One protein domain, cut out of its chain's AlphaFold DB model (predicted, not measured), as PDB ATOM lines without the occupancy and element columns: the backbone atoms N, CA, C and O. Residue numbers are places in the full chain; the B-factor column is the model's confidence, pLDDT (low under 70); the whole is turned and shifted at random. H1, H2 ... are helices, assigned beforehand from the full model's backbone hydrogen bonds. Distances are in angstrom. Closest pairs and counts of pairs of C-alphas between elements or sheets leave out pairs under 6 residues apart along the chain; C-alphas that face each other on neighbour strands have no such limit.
ATOM      1  N   ARG A   4      27.567 -15.416  51.821       91.31
ATOM      2  CA  ARG A   4      26.583 -16.473  52.112       91.31
ATOM      3  C   ARG A   4      26.734 -17.671  51.180       91.31
ATOM      4  O   ARG A   4      26.639 -18.798  51.646       91.31
ATOM      5  N   PHE A   5      27.043 -17.432  49.901       92.88
ATOM      6  CA  PHE A   5      27.344 -18.504  48.947       92.88
ATOM      7  C   PHE A   5      28.511 -19.363  49.449       92.88
ATOM      8  O   PHE A   5      28.377 -20.574  49.593       92.88
ATOM      9  N   TRP A   6      29.629 -18.715  49.787       92.88
ATOM     10  CA  TRP A   6      30.832 -19.404  50.254       92.88
ATOM     11  C   TRP A   6      30.644 -20.109  51.593       92.88
ATOM     12  O   TRP A   6      31.239 -21.162  51.796       92.88
ATOM     13  N   LEU A   7      29.799 -19.572  52.480       94.75
ATOM     14  CA  LEU A   7      29.426 -20.248  53.719       94.75
ATOM     15  C   LEU A   7      28.728 -21.579  53.417       94.75
ATOM     16  O   LEU A   7      29.216 -22.614  53.846       94.75
ATOM     17  N   HIS A   8      27.643 -21.566  52.636       92.94
ATOM     18  CA  HIS A   8      26.900 -22.786  52.301       92.94
ATOM     19  C   HIS A   8      27.744 -23.794  51.519       92.94
ATOM     20  O   HIS A   8      27.707 -24.988  51.807       92.94
ATOM     21  N   LEU A   9      28.558 -23.318  50.574       93.62
ATOM     22  CA  LEU A   9      29.482 -24.162  49.822       93.62
ATOM     23  C   LEU A   9      30.536 -24.800  50.739       93.62
ATOM     24  O   LEU A   9      30.763 -26.005  50.679       93.62
ATOM     25  N   GLY A  10      31.160 -24.001  51.608       92.19
ATOM     26  CA  GLY A  10      32.144 -24.475  52.577       92.19
ATOM     27  C   GLY A  10      31.537 -25.460  53.573       92.19
ATOM     28  O   GLY A  10      32.146 -26.484  53.865       92.19
ATOM     29  N   THR A  11      30.309 -25.209  54.036       93.81
ATOM     30  CA  THR A  11      29.562 -26.148  54.877       93.81
ATOM     31  C   THR A  11      29.242 -27.438  54.129       93.81
ATOM     32  O   THR A  11      29.394 -28.499  54.713       93.81
ATOM     33  N   ALA A  12      28.855 -27.388  52.851       93.19
ATOM     34  CA  ALA A  12      28.621 -28.595  52.058       93.19
ATOM     35  C   ALA A  12      29.904 -29.434  51.920       93.19
ATOM     36  O   ALA A  12      29.887 -30.628  52.195       93.19
ATOM     37  N   ILE A  13      31.033 -28.810  51.578       92.44
ATOM     38  CA  ILE A  13      32.328 -29.504  51.471       92.44
ATOM     39  C   ILE A  13      32.758 -30.076  52.831       92.44
ATOM     40  O   ILE A  13      33.177 -31.229  52.917       92.44
ATOM     41  N   GLY A  14      32.618 -29.293  53.903       93.50
ATOM     42  CA  GLY A  14      32.949 -29.722  55.260       93.50
ATOM     43  C   GLY A  14      32.073 -30.877  55.743       93.50
ATOM     44  O   GLY A  14      32.592 -31.842  56.295       93.50
ATOM     45  N   LEU A  15      30.763 -30.820  55.487       93.44
ATOM     46  CA  LEU A  15      29.832 -31.907  55.791       93.44
ATOM     47  C   LEU A  15      30.139 -33.155  54.970       93.44
ATOM     48  O   LEU A  15      30.042 -34.249  55.507       93.44
ATOM     49  N   PHE A  16      30.542 -33.012  53.704       91.19
ATOM     50  CA  PHE A  16      30.927 -34.158  52.885       91.19
ATOM     51  C   PHE A  16      32.140 -34.863  53.492       91.19
ATOM     52  O   PHE A  16      32.087 -36.066  53.725       91.19
ATOM     53  N   GLY A  17      33.190 -34.110  53.840       90.94
ATOM     54  CA  GLY A  17      34.357 -34.664  54.527       90.94
ATOM     55  C   GLY A  17      34.005 -35.284  55.882       90.94
ATOM     56  O   GLY A  17      34.456 -36.382  56.187       90.94
ATOM     57  N   PHE A  18      33.159 -34.619  56.672       92.06
ATOM     58  CA  PHE A  18      32.700 -35.130  57.962       92.06
ATOM     59  C   PHE A  18      31.927 -36.443  57.820       92.06
ATOM     60  O   PHE A  18      32.264 -37.408  58.497       92.06
ATOM     61  N   PHE A  19      30.928 -36.502  56.935       89.81
ATOM     62  CA  PHE A  19      30.142 -37.714  56.712       89.81
ATOM     63  C   PHE A  19      31.002 -38.839  56.151       89.81
ATOM     64  O   PHE A  19      30.891 -39.957  56.634       89.81
ATOM     65  N   PHE A  20      31.901 -38.543  55.212       86.06
ATOM     66  CA  PHE A  20      32.820 -39.532  54.656       86.06
ATOM     67  C   PHE A  20      33.736 -40.133  55.732       86.06
ATOM     68  O   PHE A  20      33.823 -41.350  55.867       86.06
ATOM     69  N   ILE A  21      34.374 -39.289  56.552       88.44
ATOM     70  CA  ILE A  21      35.245 -39.746  57.645       88.44
ATOM     71  C   ILE A  21      34.434 -40.502  58.699       88.44
ATOM     72  O   ILE A  21      34.869 -41.555  59.150       88.44
ATOM     73  N   ALA A  22      33.266 -39.991  59.092       86.19
ATOM     74  CA  ALA A  22      32.420 -40.643  60.084       86.19
ATOM     75  C   ALA A  22      31.971 -42.027  59.604       86.19
ATOM     76  O   ALA A  22      32.066 -42.997  60.352       86.19
ATOM     77  N   ALA A  23      31.541 -42.135  58.350       83.25
ATOM     78  CA  ALA A  23      31.102 -43.398  57.786       83.25
ATOM     79  C   ALA A  23      32.254 -44.411  57.695       83.25
ATOM     80  O   ALA A  23      32.064 -45.573  58.049       83.25
ATOM     81  N   PHE A  24      33.452 -43.952  57.316       81.94
ATOM     82  CA  PHE A  24      34.654 -44.784  57.236       81.94
ATOM     83  C   PHE A  24      35.175 -45.234  58.611       81.94
ATOM     84  O   PHE A  24      35.490 -46.403  58.793       81.94
ATOM     85  N   VAL A  25      35.273 -44.330  59.590       86.50
ATOM     86  CA  VAL A  25      35.860 -44.623  60.913       86.50
ATOM     87  C   VAL A  25      34.925 -45.459  61.780       86.50
ATOM     88  O   VAL A  25      35.381 -46.344  62.498       86.50
ATOM     89  N   PHE A  26      33.626 -45.164  61.747       83.06
ATOM     90  CA  PHE A  26      32.646 -45.815  62.616       83.06
ATOM     91  C   PHE A  26      31.912 -46.972  61.940       83.06
ATOM     92  O   PHE A  26      30.983 -47.500  62.543       83.06
ATOM     93  N   HIS A  27      32.289 -47.346  60.711       74.88
ATOM     94  CA  HIS A  27      31.629 -48.414  59.954       74.88
ATOM     95  C   HIS A  27      30.099 -48.244  59.915       74.88
ATOM     96  O   HIS A  27      29.339 -49.202  60.015       74.88
ATOM     97  N   ILE A  28      29.622 -46.995  59.791       72.88
ATOM     98  CA  ILE A  28      28.193 -46.658  59.963       72.88
ATOM     99  C   ILE A  28      27.314 -47.420  58.964       72.88
ATOM    100  O   ILE A  28      26.163 -47.728  59.269       72.88
ATOM    101  N   TYR A  29      27.870 -47.769  57.804       64.75
ATOM    102  CA  TYR A  29      27.227 -48.585  56.779       64.75
ATOM    103  C   TYR A  29      26.743 -49.947  57.285       64.75
ATOM    104  O   TYR A  29      25.686 -50.391  56.854       64.75
ATOM    105  N   GLU A  30      27.449 -50.560  58.238       65.81
ATOM    106  CA  GLU A  30      27.102 -51.877  58.792       65.81
ATOM    107  C   GLU A  30      25.871 -51.816  59.713       65.81
ATOM    108  O   GLU A  30      25.208 -52.821  59.949       65.81
ATOM    109  N   VAL A  31      25.546 -50.632  60.246       67.25
ATOM    110  CA  VAL A  31      24.466 -50.449  61.234       67.25
ATOM    111  C   VAL A  31      23.298 -49.648  60.662       67.25
ATOM    112  O   VAL A  31      22.144 -49.867  61.031       67.25
ATOM    113  N   PHE A  32      23.570 -48.698  59.767       69.75
ATOM    114  CA  PHE A  32      22.566 -47.807  59.203       69.75
ATOM    115  C   PHE A  32      22.778 -47.591  57.701       69.75
ATOM    116  O   PHE A  32      23.315 -46.579  57.255       69.75
ATOM    117  N   TYR A  33      22.257 -48.524  56.905       65.44
ATOM    118  CA  TYR A  33      22.377 -48.547  55.442       65.44
ATOM    119  C   TYR A  33      21.878 -47.275  54.730       65.44
ATOM    120  O   TYR A  33      22.400 -46.889  53.686       65.44
ATOM    121  N   PHE A  34      20.891 -46.574  55.300       68.88
ATOM    122  CA  PHE A  34      20.353 -45.331  54.730       68.88
ATOM    123  C   PHE A  34      21.154 -44.074  55.104       68.88
ATOM    124  O   PHE A  34      20.781 -42.969  54.699       68.88
ATOM    125  N   PHE A  35      22.252 -44.215  55.855       80.00
ATOM    126  CA  PHE A  35      23.095 -43.098  56.278       80.00
ATOM    127  C   PHE A  35      23.546 -42.245  55.093       80.00
ATOM    128  O   PHE A  35      23.341 -41.031  55.095       80.00
ATOM    129  N   SER A  36      24.087 -42.886  54.056       77.88
ATOM    130  CA  SER A  36      24.558 -42.191  52.860       77.88
ATOM    131  C   SER A  36      23.444 -41.450  52.146       77.88
ATOM    132  O   SER A  36      23.619 -40.292  51.779       77.88
ATOM    133  N   PHE A  37      22.259 -42.051  52.020       79.56
ATOM    134  CA  PHE A  37      21.118 -41.383  51.397       79.56
ATOM    135  C   PHE A  37      20.744 -40.081  52.126       79.56
ATOM    136  O   PHE A  37      20.560 -39.039  51.492       79.56
ATOM    137  N   LEU A  38      20.700 -40.107  53.463       84.88
ATOM    138  CA  LEU A  38      20.432 -38.916  54.273       84.88
ATOM    139  C   LEU A  38      21.567 -37.891  54.187       84.88
ATOM    140  O   LEU A  38      21.298 -36.700  54.006       84.88
ATOM    141  N   ALA A  39      22.820 -38.338  54.267       88.62
ATOM    142  CA  ALA A  39      23.992 -37.481  54.140       88.62
ATOM    143  C   ALA A  39      23.998 -36.745  52.791       88.62
ATOM    144  O   ALA A  39      24.107 -35.517  52.755       88.62
ATOM    145  N   TYR A  40      23.783 -37.459  51.682       88.50
ATOM    146  CA  TYR A  40      23.676 -36.860  50.352       88.50
ATOM    147  C   TYR A  40      22.487 -35.909  50.234       88.50
ATOM    148  O   TYR A  40      22.638 -34.833  49.659       88.50
ATOM    149  N   GLY A  41      21.334 -36.240  50.822       89.62
ATOM    150  CA  GLY A  41      20.178 -35.343  50.864       89.62
ATOM    151  C   GLY A  41      20.500 -34.000  51.527       89.62
ATOM    152  O   GLY A  41      20.208 -32.942  50.964       89.62
ATOM    153  N   VAL A  42      21.177 -34.026  52.680       92.69
ATOM    154  CA  VAL A  42      21.631 -32.815  53.387       92.69
ATOM    155  C   VAL A  42      22.628 -32.018  52.541       92.69
ATOM    156  O   VAL A  42      22.529 -30.792  52.458       92.69
ATOM    157  N   LEU A  43      23.572 -32.693  51.883       93.69
ATOM    158  CA  LEU A  43      24.575 -32.052  51.030       93.69
ATOM    159  C   LEU A  43      23.952 -31.377  49.809       93.69
ATOM    160  O   LEU A  43      24.256 -30.215  49.528       93.69
ATOM    161  N   ILE A  44      23.038 -32.066  49.123       92.56
ATOM    162  CA  ILE A  44      22.284 -31.519  47.991       92.56
ATOM    163  C   ILE A  44      21.481 -30.301  48.451       92.56
ATOM    164  O   ILE A  44      21.563 -29.249  47.821       92.56
ATOM    165  N   PHE A  45      20.772 -30.387  49.580       92.88
ATOM    166  CA  PHE A  45      20.011 -29.257  50.118       92.88
ATOM    167  C   PHE A  45      20.894 -28.034  50.412       92.88
ATOM    168  O   PHE A  45      20.513 -26.896  50.123       92.88
ATOM    169  N   ASN A  46      22.099 -28.248  50.943       93.06
ATOM    170  CA  ASN A  46      23.029 -27.162  51.244       93.06
ATOM    171  C   ASN A  46      23.614 -26.533  49.965       93.06
ATOM    172  O   ASN A  46      23.728 -25.312  49.874       93.06
ATOM    173  N   LEU A  47      23.900 -27.338  48.934       93.12
ATOM    174  CA  LEU A  47      24.302 -26.837  47.614       93.12
ATOM    175  C   LEU A  47      23.178 -26.050  46.927       93.12
ATOM    176  O   LEU A  47      23.435 -24.978  46.380       93.12
ATOM    177  N   LEU A  48      21.933 -26.523  47.005       91.38
ATOM    178  CA  LEU A  48      20.760 -25.784  46.524       91.38
ATOM    179  C   LEU A  48      20.579 -24.462  47.279       91.38
ATOM    180  O   LEU A  48      20.316 -23.429  46.667       91.38
ATOM    181  N   SER A  49      20.815 -24.464  48.591       92.12
ATOM    182  CA  SER A  49      20.819 -23.243  49.404       92.12
ATOM    183  C   SER A  49      21.936 -22.280  48.989       92.12
ATOM    184  O   SER A  49      21.710 -21.071  48.925       92.12
ATOM    185  N   ALA A  50      23.125 -22.785  48.638       92.19
ATOM    186  CA  ALA A  50      24.208 -21.964  48.101       92.19
ATOM    187  C   ALA A  50      23.789 -21.275  46.792       92.19
ATOM    188  O   ALA A  50      24.004 -20.072  46.639       92.19
ATOM    189  N   ILE A  51      23.123 -21.999  45.883       91.00
ATOM    190  CA  ILE A  51      22.667 -21.481  44.581       91.00
ATOM    191  C   ILE A  51      21.736 -20.267  44.732       91.00
ATOM    192  O   ILE A  51      21.844 -19.327  43.944       91.00
ATOM    193  N   VAL A  52      20.890 -20.215  45.768       89.69
ATOM    194  CA  VAL A  52      20.029 -19.044  46.052       89.69
ATOM    195  C   VAL A  52      20.846 -17.755  46.212       89.69
ATOM    196  O   VAL A  52      20.396 -16.672  45.838       89.69
ATOM    197  N   TYR A  53      22.075 -17.861  46.716       89.38
ATOM    198  CA  TYR A  53      22.983 -16.736  46.937       89.38
ATOM    199  C   TYR A  53      24.031 -16.563  45.824       89.38
ATOM    200  O   TYR A  53      24.909 -15.703  45.936       89.38
ATOM    201  N   ALA A  54      23.966 -17.338  44.742       87.19
ATOM    202  CA  ALA A  54      24.938 -17.266  43.657       87.19
ATOM    203  C   ALA A  54      24.792 -15.964  42.836       87.19
ATOM    204  O   ALA A  54      23.784 -15.731  42.161       87.19
ATOM    205  N   ASP A  55      25.829 -15.121  42.860       86.44
ATOM    206  CA  ASP A  55      25.929 -13.867  42.088       86.44
ATOM    207  C   ASP A  55      26.707 -14.015  40.762       86.44
ATOM    208  O   ASP A  55      26.447 -13.279  39.814       86.44
ATOM    209  N   GLN A  56      27.637 -14.968  40.666       86.06
ATOM    210  CA  GLN A  56      28.572 -15.121  39.546       86.06
ATOM    211  C   GLN A  56      28.337 -16.419  38.763       86.06
ATOM    212  O   GLN A  56      27.951 -17.435  39.331       86.06
ATOM    213  N   TRP A  57      28.618 -16.415  37.452       84.88
ATOM    214  CA  TRP A  57      28.408 -17.582  36.575       84.88
ATOM    215  C   TRP A  57      29.138 -18.836  37.077       84.88
ATOM    216  O   TRP A  57      28.579 -19.931  37.061       84.88
ATOM    217  N   PHE A  58      30.361 -18.671  37.587       88.12
ATOM    218  CA  PHE A  58      31.150 -19.798  38.065       88.12
ATOM    219  C   PHE A  58      30.572 -20.418  39.343       88.12
ATOM    220  O   PHE A  58      30.827 -21.588  39.588       88.12
ATOM    221  N   HIS A  59      29.772 -19.690  40.138       92.00
ATOM    222  CA  HIS A  59      29.084 -20.263  41.301       92.00
ATOM    223  C   HIS A  59      28.101 -21.356  40.872       92.00
ATOM    224  O   HIS A  59      28.081 -22.435  41.458       92.00
ATOM    225  N   TYR A  60      27.345 -21.107  39.800       91.88
ATOM    226  CA  TYR A  60      26.427 -22.092  39.226       91.88
ATOM    227  C   TYR A  60      27.185 -23.279  38.629       91.88
ATOM    228  O   TYR A  60      26.803 -24.422  38.867       91.88
ATOM    229  N   VAL A  61      28.288 -23.030  37.913       92.25
ATOM    230  CA  VAL A  61      29.155 -24.098  37.383       92.25
ATOM    231  C   VAL A  61      29.705 -24.963  38.516       92.25
ATOM    232  O   VAL A  61      29.592 -26.183  38.458       92.25
ATOM    233  N   LEU A  62      30.234 -24.343  39.570       93.12
ATOM    234  CA  LEU A  62      30.814 -25.037  40.714       93.12
ATOM    235  C   LEU A  62      29.780 -25.901  41.443       93.12
ATOM    236  O   LEU A  62      30.033 -27.078  41.679       93.12
ATOM    237  N   CYS A  63      28.596 -25.356  41.739       93.62
ATOM    238  CA  CYS A  63      27.510 -26.136  42.332       93.62
ATOM    239  C   CYS A  63      27.060 -27.287  41.422       93.62
ATOM    240  O   CYS A  63      26.813 -28.379  41.918       93.62
ATOM    241  N   SER A  64      27.007 -27.077  40.104       94.25
ATOM    242  CA  SER A  64      26.638 -28.129  39.146       94.25
ATOM    243  C   SER A  64      27.656 -29.271  39.141       94.25
ATOM    244  O   SER A  64      27.273 -30.435  39.207       94.25
ATOM    245  N   VAL A  65      28.954 -28.953  39.132       94.44
ATOM    246  CA  VAL A  65      30.030 -29.953  39.214       94.44
ATOM    247  C   VAL A  65      29.958 -30.724  40.534       94.44
ATOM    248  O   VAL A  65      30.042 -31.948  40.526       94.44
ATOM    249  N   LEU A  66      29.745 -30.038  41.660       94.56
ATOM    250  CA  LEU A  66      29.615 -30.697  42.961       94.56
ATOM    251  C   LEU A  66      28.389 -31.615  43.030       94.56
ATOM    252  O   LEU A  66      28.496 -32.712  43.564       94.56
ATOM    253  N   LEU A  67      27.251 -31.216  42.454       94.00
ATOM    254  CA  LEU A  67      26.062 -32.070  42.365       94.00
ATOM    255  C   LEU A  67      26.325 -33.344  41.543       94.00
ATOM    256  O   LEU A  67      25.891 -34.421  41.949       94.00
ATOM    257  N   ILE A  68      27.074 -33.248  40.438       92.94
ATOM    258  CA  ILE A  68      27.483 -34.415  39.632       92.94
ATOM    259  C   ILE A  68      28.397 -35.343  40.440       92.94
ATOM    260  O   ILE A  68      28.196 -36.559  40.450       92.94
ATOM    261  N   ILE A  69      29.384 -34.776  41.142       92.06
ATOM    262  CA  ILE A  69      30.296 -35.540  42.002       92.06
ATOM    263  C   ILE A  69      29.502 -36.276  43.086       92.06
ATOM    264  O   ILE A  69      29.697 -37.476  43.263       92.06
ATOM    265  N   LEU A  70      28.562 -35.605  43.760       91.44
ATOM    266  CA  LEU A  70      27.703 -36.241  44.762       91.44
ATOM    267  C   LEU A  70      26.861 -37.378  44.173       91.44
ATOM    268  O   LEU A  70      26.771 -38.430  44.795       91.44
ATOM    269  N   GLY A  71      26.289 -37.206  42.978       90.25
ATOM    270  CA  GLY A  71      25.550 -38.276  42.295       90.25
ATOM    271  C   GLY A  71      26.416 -39.489  41.954       90.25
ATOM    272  O   GLY A  71      25.978 -40.632  42.094       90.25
ATOM    273  N   THR A  72      27.675 -39.245  41.586       90.00
ATOM    274  CA  THR A  72      28.650 -40.308  41.316       90.00
ATOM    275  C   THR A  72      29.005 -41.064  42.594       90.00
ATOM    276  O   THR A  72      28.937 -42.288  42.605       90.00
ATOM    277  N   PHE A  73      29.317 -40.359  43.685       89.12
ATOM    278  CA  PHE A  73      29.587 -40.996  44.978       89.12
ATOM    279  C   PHE A  73      28.376 -41.768  45.503       89.12
ATOM    280  O   PHE A  73      28.528 -42.912  45.906       89.12
ATOM    281  N   ALA A  74      27.168 -41.209  45.395       87.19
ATOM    282  CA  ALA A  74      25.949 -41.916  45.772       87.19
ATOM    283  C   ALA A  74      25.741 -43.206  44.967       87.19
ATOM    284  O   ALA A  74      25.308 -44.215  45.517       87.19
ATOM    285  N   SER A  75      26.081 -43.194  43.676       87.19
ATOM    286  CA  SER A  75      26.034 -44.395  42.839       87.19
ATOM    287  C   SER A  75      27.075 -45.436  43.258       87.19
ATOM    288  O   SER A  75      26.770 -46.627  43.275       87.19
ATOM    289  N   ILE A  76      28.288 -44.999  43.612       86.50
ATOM    290  CA  ILE A  76      29.346 -45.883  44.123       86.50
ATOM    291  C   ILE A  76      28.908 -46.517  45.443       86.50
ATOM    292  O   ILE A  76      28.982 -47.733  45.559       86.50
ATOM    293  N   ASP A  77      28.385 -45.733  46.385       82.12
ATOM    294  CA  ASP A  77      27.915 -46.236  47.680       82.12
ATOM    295  C   ASP A  77      26.824 -47.306  47.508       82.12
ATOM    296  O   ASP A  77      26.890 -48.362  48.136       82.12
ATOM    297  N   VAL A  78      25.858 -47.087  46.608       81.75
ATOM    298  CA  VAL A  78      24.812 -48.082  46.302       81.75
ATOM    299  C   VAL A  78      25.396 -49.350  45.673       81.75
ATOM    300  O   VAL A  78      24.968 -50.450  46.014       81.75
ATOM    301  N   LEU A  79      26.374 -49.222  44.771       83.19
ATOM    302  CA  LEU A  79      27.049 -50.373  44.164       83.19
ATOM    303  C   LEU A  79      27.883 -51.157  45.180       83.19
ATOM    304  O   LEU A  79      27.886 -52.385  45.140       83.19
ATOM    305  N   SER A  80      28.577 -50.469  46.086       77.75
ATOM    306  CA  SER A  80      29.389 -51.085  47.135       77.75
ATOM    307  C   SER A  80      28.540 -51.803  48.180       77.75
ATOM    308  O   SER A  80      28.934 -52.865  48.645       77.75
ATOM    309  N   ALA A  81      27.359 -51.271  48.500       74.81
ATOM    310  CA  ALA A  81      26.416 -51.882  49.434       74.81
ATOM    311  C   ALA A  81      25.461 -52.893  48.772       74.81
ATOM    312  O   ALA A  81      24.534 -53.367  49.428       74.81
ATOM    313  N   ARG A  82      25.644 -53.220  47.482       77.38
ATOM    314  CA  ARG A  82      24.722 -54.073  46.715       77.38
ATOM    315  C   ARG A  82      24.434 -55.389  47.426       77.38
ATOM    316  O   ARG A  82      23.274 -55.668  47.696       77.38
ATOM    317  N   ASP A  83      25.456 -56.169  47.749       73.44
ATOM    318  CA  ASP A  83      25.258 -57.525  48.272       73.44
ATOM    319  C   ASP A  83      24.557 -57.527  49.647       73.44
ATOM    320  O   ASP A  83      23.694 -58.369  49.910       73.44
ATOM    321  N   GLU A  84      24.838 -56.536  50.496       72.50
ATOM    322  CA  GLU A  84      24.150 -56.359  51.784       72.50
ATOM    323  C   GLU A  84      22.707 -55.873  51.618       72.50
ATOM    324  O   GLU A  84      21.797 -56.412  52.251       72.50
ATOM    325  N   LEU A  85      22.465 -54.886  50.747       70.81
ATOM    326  CA  LEU A  85      21.117 -54.392  50.448       70.81
ATOM    327  C   LEU A  85      20.237 -55.507  49.880       70.81
ATOM    328  O   LEU A  85      19.084 -55.643  50.282       70.81
ATOM    329  N   LEU A  86      20.795 -56.328  48.990       72.94
ATOM    330  CA  LEU A  86      20.131 -57.491  48.415       72.94
ATOM    331  C   LEU A  86      19.716 -58.493  49.490       72.94
ATOM    332  O   LEU A  86      18.552 -58.893  49.535       72.94
ATOM    333  N   THR A  87      20.649 -58.862  50.364       72.19
ATOM    334  CA  THR A  87      20.403 -59.830  51.439       72.19
ATOM    335  C   THR A  87      19.302 -59.329  52.375       72.19
ATOM    336  O   THR A  87      18.303 -60.017  52.580       72.19
ATOM    337  N   ASN A  88      19.401 -58.076  52.826       70.19
ATOM    338  CA  ASN A  88      18.423 -57.469  53.728       70.19
ATOM    339  C   ASN A  88      17.031 -57.306  53.095       70.19
ATOM    340  O   ASN A  88      16.018 -57.470  53.772       70.19
ATOM    341  N   TRP A  89      16.940 -56.969  51.805       71.88
ATOM    342  CA  TRP A  89      15.645 -56.785  51.137       71.88
ATOM    343  C   TRP A  89      14.923 -58.099  50.857       71.88
ATOM    344  O   TRP A  89      13.694 -58.139  50.927       71.88
ATOM    345  N   ILE A  90      15.678 -59.158  50.560       69.69
ATOM    346  CA  ILE A  90      15.138 -60.511  50.403       69.69
ATOM    347  C   ILE A  90      14.634 -61.028  51.753       69.69
ATOM    348  O   ILE A  90      13.520 -61.540  51.824       69.69
ATOM    349  N   GLU A  91      15.408 -60.846  52.827       72.75
ATOM    350  CA  GLU A  91      15.004 -61.243  54.183       72.75
ATOM    351  C   GLU A  91      13.774 -60.479  54.688       72.75
ATOM    352  O   GLU A  91      12.934 -61.042  55.387       72.75
ATOM    353  N   ALA A  92      13.629 -59.210  54.302       68.81
ATOM    354  CA  ALA A  92      12.485 -58.383  54.671       68.81
ATOM    355  C   ALA A  92      11.210 -58.654  53.839       68.81
ATOM    356  O   ALA A  92      10.216 -57.953  54.039       68.81
ATOM    357  N   GLU A  93      11.238 -59.595  52.881       67.50
ATOM    358  CA  GLU A  93      10.184 -59.830  51.871       67.50
ATOM    359  C   GLU A  93       9.694 -58.534  51.199       67.50
ATOM    360  O   GLU A  93       8.542 -58.397  50.765       67.50
ATOM    361  N   TRP A  94      10.571 -57.533  51.118       63.34
ATOM    362  CA  TRP A  94      10.169 -56.208  50.688       63.34
ATOM    363  C   TRP A  94       9.816 -56.270  49.200       63.34
ATOM    364  O   TRP A  94      10.592 -56.759  48.386       63.34
ATOM    365  N   LEU A  95       8.609 -55.825  48.833       61.00
ATOM    366  CA  LEU A  95       8.126 -55.766  47.442       61.00
ATOM    367  C   LEU A  95       8.109 -57.108  46.669       61.00
ATOM    368  O   LEU A  95       8.017 -57.093  45.442       61.00
ATOM    369  N   GLY A  96       8.159 -58.265  47.343       64.94
ATOM    370  CA  GLY A  96       8.226 -59.570  46.663       64.94
ATOM    371  C   GLY A  96       9.547 -59.787  45.914       64.94
ATOM    372  O   GLY A  96       9.584 -60.452  44.873       64.94
ATOM    373  N   LEU A  97      10.624 -59.175  46.411       63.91
ATOM    374  CA  LEU A  97      11.968 -59.301  45.863       63.91
ATOM    375  C   LEU A  97      12.472 -60.744  45.966       63.91
ATOM    376  O   LEU A  97      12.331 -61.424  46.978       63.91
ATOM    377  N   THR A  98      13.093 -61.206  44.889       66.31
ATOM    378  CA  THR A  98      13.795 -62.487  44.804       66.31
ATOM    379  C   THR A  98      15.222 -62.216  44.346       66.31
ATOM    380  O   THR A  98      15.469 -61.247  43.632       66.31
ATOM    381  N   VAL A  99      16.162 -63.113  44.651       66.38
ATOM    382  CA  VAL A  99      17.563 -63.024  44.176       66.38
ATOM    383  C   VAL A  99      17.658 -62.768  42.658       66.38
ATOM    384  O   VAL A  99      18.623 -62.196  42.169       66.38
ATOM    385  N   LYS A 100      16.642 -63.189  41.891       69.44
ATOM    386  CA  LYS A 100      16.613 -63.087  40.431       69.44
ATOM    387  C   LYS A 100      16.258 -61.693  39.896       69.44
ATOM    388  O   LYS A 100      16.667 -61.386  38.784       69.44
ATOM    389  N   ASN A 101      15.472 -60.890  40.617       74.88
ATOM    390  CA  ASN A 101      15.015 -59.571  40.143       74.88
ATOM    391  C   ASN A 101      15.694 -58.403  40.868       74.88
ATOM    392  O   ASN A 101      15.595 -57.260  40.437       74.88
ATOM    393  N   SER A 102      16.397 -58.678  41.955       70.94
ATOM    394  CA  SER A 102      16.926 -57.670  42.859       70.94
ATOM    395  C   SER A 102      18.078 -56.843  42.266       70.94
ATOM    396  O   SER A 102      18.209 -55.657  42.571       70.94
ATOM    397  N   ASP A 103      18.847 -57.422  41.343       76.19
ATOM    398  CA  ASP A 103      19.849 -56.699  40.548       76.19
ATOM    399  C   ASP A 103      19.234 -55.638  39.634       76.19
ATOM    400  O   ASP A 103      19.746 -54.516  39.557       76.19
ATOM    401  N   ASP A 104      18.105 -55.960  39.000       82.56
ATOM    402  CA  ASP A 104      17.385 -55.024  38.136       82.56
ATOM    403  C   ASP A 104      16.895 -53.817  38.950       82.56
ATOM    404  O   ASP A 104      16.968 -52.676  38.493       82.56
ATOM    405  N   TYR A 105      16.460 -54.033  40.197       79.69
ATOM    406  CA  TYR A 105      16.049 -52.945  41.090       79.69
ATOM    407  C   TYR A 105      17.212 -52.038  41.496       79.69
ATOM    408  O   TYR A 105      17.052 -50.816  41.485       79.69
ATOM    409  N   ILE A 106      18.386 -52.595  41.809       82.44
ATOM    410  CA  ILE A 106      19.577 -51.779  42.087       82.44
ATOM    411  C   ILE A 106      19.954 -50.961  40.853       82.44
ATOM    412  O   ILE A 106      20.222 -49.764  40.970       82.44
ATOM    413  N   GLN A 107      19.901 -51.557  39.662       85.88
ATOM    414  CA  GLN A 107      20.149 -50.831  38.420       85.88
ATOM    415  C   GLN A 107      19.151 -49.682  38.217       85.88
ATOM    416  O   GLN A 107      19.557 -48.569  37.880       85.88
ATOM    417  N   VAL A 108      17.860 -49.911  38.473       86.44
ATOM    418  CA  VAL A 108      16.832 -48.860  38.424       86.44
ATOM    419  C   VAL A 108      17.139 -47.745  39.425       86.44
ATOM    420  O   VAL A 108      17.071 -46.572  39.061       86.44
ATOM    421  N   ILE A 109      17.532 -48.072  40.657       84.81
ATOM    422  CA  ILE A 109      17.894 -47.077  41.678       84.81
ATOM    423  C   ILE A 109      19.089 -46.236  41.227       84.81
ATOM    424  O   ILE A 109      19.040 -45.009  41.316       84.81
ATOM    425  N   LEU A 110      20.128 -46.864  40.678       87.69
ATOM    426  CA  LEU A 110      21.291 -46.158  40.136       87.69
ATOM    427  C   LEU A 110      20.903 -45.216  38.994       87.69
ATOM    428  O   LEU A 110      21.375 -44.080  38.938       87.69
ATOM    429  N   ILE A 111      20.018 -45.655  38.097       88.62
ATOM    430  CA  ILE A 111      19.494 -44.810  37.019       88.62
ATOM    431  C   ILE A 111      18.746 -43.610  37.609       88.62
ATOM    432  O   ILE A 111      18.999 -42.477  37.203       88.62
ATOM    433  N   LEU A 112      17.870 -43.827  38.592       90.00
ATOM    434  CA  LEU A 112      17.094 -42.760  39.229       90.00
ATOM    435  C   LEU A 112      17.990 -41.736  39.937       90.00
ATOM    436  O   LEU A 112      17.784 -40.534  39.764       90.00
ATOM    437  N   ILE A 113      19.007 -42.186  40.678       88.81
ATOM    438  CA  ILE A 113      19.980 -41.311  41.353       88.81
ATOM    439  C   ILE A 113      20.713 -40.438  40.332       88.81
ATOM    440  O   ILE A 113      20.809 -39.219  40.509       88.81
ATOM    441  N   ASN A 114      21.189 -41.036  39.239       89.62
ATOM    442  CA  ASN A 114      21.928 -40.317  38.204       89.62
ATOM    443  C   ASN A 114      21.041 -39.348  37.411       89.62
ATOM    444  O   ASN A 114      21.457 -38.221  37.148       89.62
ATOM    445  N   ILE A 115      19.799 -39.727  37.085       92.75
ATOM    446  CA  ILE A 115      18.831 -38.820  36.450       92.75
ATOM    447  C   ILE A 115      18.527 -37.637  37.371       92.75
ATOM    448  O   ILE A 115      18.539 -36.492  36.922       92.75
ATOM    449  N   PHE A 116      18.267 -37.890  38.654       92.00
ATOM    450  CA  PHE A 116      17.929 -36.849  39.619       92.00
ATOM    451  C   PHE A 116      19.070 -35.839  39.792       92.00
ATOM    452  O   PHE A 116      18.883 -34.638  39.593       92.00
ATOM    453  N   THR A 117      20.268 -36.327  40.113       91.19
ATOM    454  CA  THR A 117      21.447 -35.476  40.341       91.19
ATOM    455  C   THR A 117      21.927 -34.791  39.064       91.19
ATOM    456  O   THR A 117      22.231 -33.596  39.090       91.19
ATOM    457  N   GLY A 118      21.902 -35.491  37.928       92.62
ATOM    458  CA  GLY A 118      22.213 -34.926  36.618       92.62
ATOM    459  C   GLY A 118      21.230 -33.830  36.206       92.62
ATOM    460  O   GLY A 118      21.649 -32.761  35.766       92.62
ATOM    461  N   SER A 119      19.929 -34.043  36.420       94.75
ATOM    462  CA  SER A 119      18.893 -33.036  36.161       94.75
ATOM    463  C   SER A 119      19.066 -31.801  37.049       94.75
ATOM    464  O   SER A 119      19.011 -30.672  36.558       94.75
ATOM    465  N   LEU A 120      19.345 -31.976  38.346       93.75
ATOM    466  CA  LEU A 120      19.623 -30.860  39.258       93.75
ATOM    467  C   LEU A 120      20.847 -30.045  38.822       93.75
ATOM    468  O   LEU A 120      20.792 -28.811  38.799       93.75
ATOM    469  N   ALA A 121      21.936 -30.720  38.449       94.19
ATOM    470  CA  ALA A 121      23.146 -30.070  37.962       94.19
ATOM    471  C   ALA A 121      22.892 -29.307  36.652       94.19
ATOM    472  O   ALA A 121      23.244 -28.133  36.544       94.19
ATOM    473  N   ALA A 122      22.221 -29.932  35.680       93.62
ATOM    474  CA  ALA A 122      21.895 -29.302  34.404       93.62
ATOM    475  C   ALA A 122      21.010 -28.062  34.592       93.62
ATOM    476  O   ALA A 122      21.315 -27.003  34.050       93.62
ATOM    477  N   ASN A 123      19.958 -28.154  35.408       92.56
ATOM    478  CA  ASN A 123      19.069 -27.024  35.687       92.56
ATOM    479  C   ASN A 123      19.796 -25.872  36.389       92.56
ATOM    480  O   ASN A 123      19.590 -24.710  36.039       92.56
ATOM    481  N   THR A 124      20.689 -26.182  37.332       91.00
ATOM    482  CA  THR A 124      21.538 -25.179  37.990       91.00
ATOM    483  C   THR A 124      22.418 -24.452  36.974       91.00
ATOM    484  O   THR A 124      22.495 -23.219  36.980       91.00
ATOM    485  N   LEU A 125      23.058 -25.205  36.078       91.69
ATOM    486  CA  LEU A 125      23.926 -24.668  35.038       91.69
ATOM    487  C   LEU A 125      23.144 -23.802  34.044       91.69
ATOM    488  O   LEU A 125      23.535 -22.661  33.792       91.69
ATOM    489  N   PHE A 126      22.024 -24.308  33.517       91.06
ATOM    490  CA  PHE A 126      21.172 -23.572  32.584       91.06
ATOM    491  C   PHE A 126      20.640 -22.287  33.205       91.06
ATOM    492  O   PHE A 126      20.731 -21.231  32.581       91.06
ATOM    493  N   TYR A 127      20.170 -22.335  34.452       86.81
ATOM    494  CA  TYR A 127      19.727 -21.140  35.159       86.81
ATOM    495  C   TYR A 127      20.852 -20.098  35.269       86.81
ATOM    496  O   TYR A 127      20.638 -18.925  34.960       86.81
ATOM    497  N   GLY A 128      22.068 -20.519  35.633       84.81
ATOM    498  CA  GLY A 128      23.234 -19.634  35.707       84.81
ATOM    499  C   GLY A 128      23.607 -18.992  34.365       84.81
ATOM    500  O   GLY A 128      23.891 -17.792  34.309       84.81
ATOM    501  N   LEU A 129      23.570 -19.768  33.278       82.00
ATOM    502  CA  LEU A 129      23.856 -19.291  31.920       82.00
ATOM    503  C   LEU A 129      22.771 -18.324  31.414       82.00
ATOM    504  O   LEU A 129      23.089 -17.249  30.903       82.00
ATOM    505  N   CYS A 130      21.494 -18.662  31.606       82.50
ATOM    506  CA  CYS A 130      20.360 -17.847  31.170       82.50
ATOM    507  C   CYS A 130      20.240 -16.537  31.960       82.50
ATOM    508  O   CYS A 130      20.006 -15.485  31.362       82.50
ATOM    509  N   LYS A 131      20.462 -16.564  33.279       74.25
ATOM    510  CA  LYS A 131      20.426 -15.366  34.136       74.25
ATOM    511  C   LYS A 131      21.426 -14.303  33.676       74.25
ATOM    512  O   LYS A 131      21.100 -13.117  33.685       74.25
ATOM    513  N   LYS A 132      22.607 -14.712  33.197       61.47
ATOM    514  CA  LYS A 132      23.589 -13.780  32.627       61.47
ATOM    515  C   LYS A 132      23.079 -13.144  31.333       61.47
ATOM    516  O   LYS A 132      23.173 -11.924  31.207       61.47
ATOM    517  N   ASN A 133      22.504 -13.931  30.420       56.44
ATOM    518  CA  ASN A 133      21.947 -13.408  29.165       56.44
ATOM    519  C   ASN A 133      20.850 -12.360  29.398       56.44
ATOM    520  O   ASN A 133      20.746 -11.422  28.621       56.44
ATOM    521  N   SER A 134      20.081 -12.461  30.486       57.59
ATOM    522  CA  SER A 134      19.091 -11.434  30.846       57.59
ATOM    523  C   SER A 134      19.675 -10.161  31.481       57.59
ATOM    524  O   SER A 134      18.996  -9.138  31.517       57.59
ATOM    525  N   THR A 135      20.910 -10.204  31.993       52.91
ATOM    526  CA  THR A 135      21.601  -9.050  32.611       52.91
ATOM    527  C   THR A 135      22.598  -8.348  31.691       52.91
ATOM    528  O   THR A 135      23.081  -7.275  32.041       52.91
ATOM    529  N   VAL A 136      22.906  -8.924  30.526       48.31
ATOM    530  CA  VAL A 136      23.616  -8.217  29.455       48.31
ATOM    531  C   VAL A 136      22.581  -7.348  28.735       48.31
ATOM    532  O   VAL A 136      21.893  -7.810  27.830       48.31
TER     533      VAL A 136
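What this domain is: This is residues 4 to 136 of the 137 residues of an uncharacterized protein of Aliivibrio sp. SR45-2 (UniProt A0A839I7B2). Four long helices, H1, H2, H3 and H5, stand side by side in a zigzag row in that order, each running opposite to the one before, and H5 is the longest. The short helix H4 lies at one end, on the way from H3 to H5, and residues 91 to 96 stick out there. The printed part has 133 residues with five named helices, H1 to H5 along the chain, and no named strand: all helix. It is only just loose, close to compact, with a radius of gyration of the C-alphas of 17.4 A, and spans 58 by 30 by 17 A.

How they stand to each other: Begin at H5, residues 102 to 135, which touches H3, residues 57 to 80, at a shallow tilt of 3 degrees, opposite ways; the closest C-alphas, of Ser 64 and Ala 121, are 4.2 A apart. H3 forms a helical hairpin with H2, residues 35 to 52, closest at the C-alphas of Leu 47 and Cys 63, 6.2 A. H2 forms another with H1, residues 4 to 25, closest at those of Phe 5 and Ala 50, 4.7 A. H1 and H5 are apart. H4, residues 82 to 91, and H3 meet only through their link. H4 only just touches H5, with 3 pairs of C-alphas within 8 A, by residues 102 to 106 of H5 alone; the closest C-alphas, of Leu 86 and Ser 102, are 6.4 A apart, at a steep tilt of 57 degrees. Every O i to N i+4 pair is within hydrogen-bond range in H1, H2, H3 and H4; in H5, 29 of 30 are.

Where its parts are: Find C-alpha 102 at (16.926, -57.670, 42.859); from there H5 runs 49.9 A to C-alpha 135 at (21.601, -9.050, 32.611). H3 is 35.1 A long, H1 30.9 A, H2 26.3 A and H4 14.2 A. H1 begins at C-alpha 4, (26.583, -16.473, 52.112).

The domain as a whole: The C-alphas farthest apart, of Glu 91 and Val 136, are 59.1 A apart. The printed part has no cut, and no link is long. Look for pLDDT under 70 at residues 29 to 34, 90, 92 to 100 and 132 to 136.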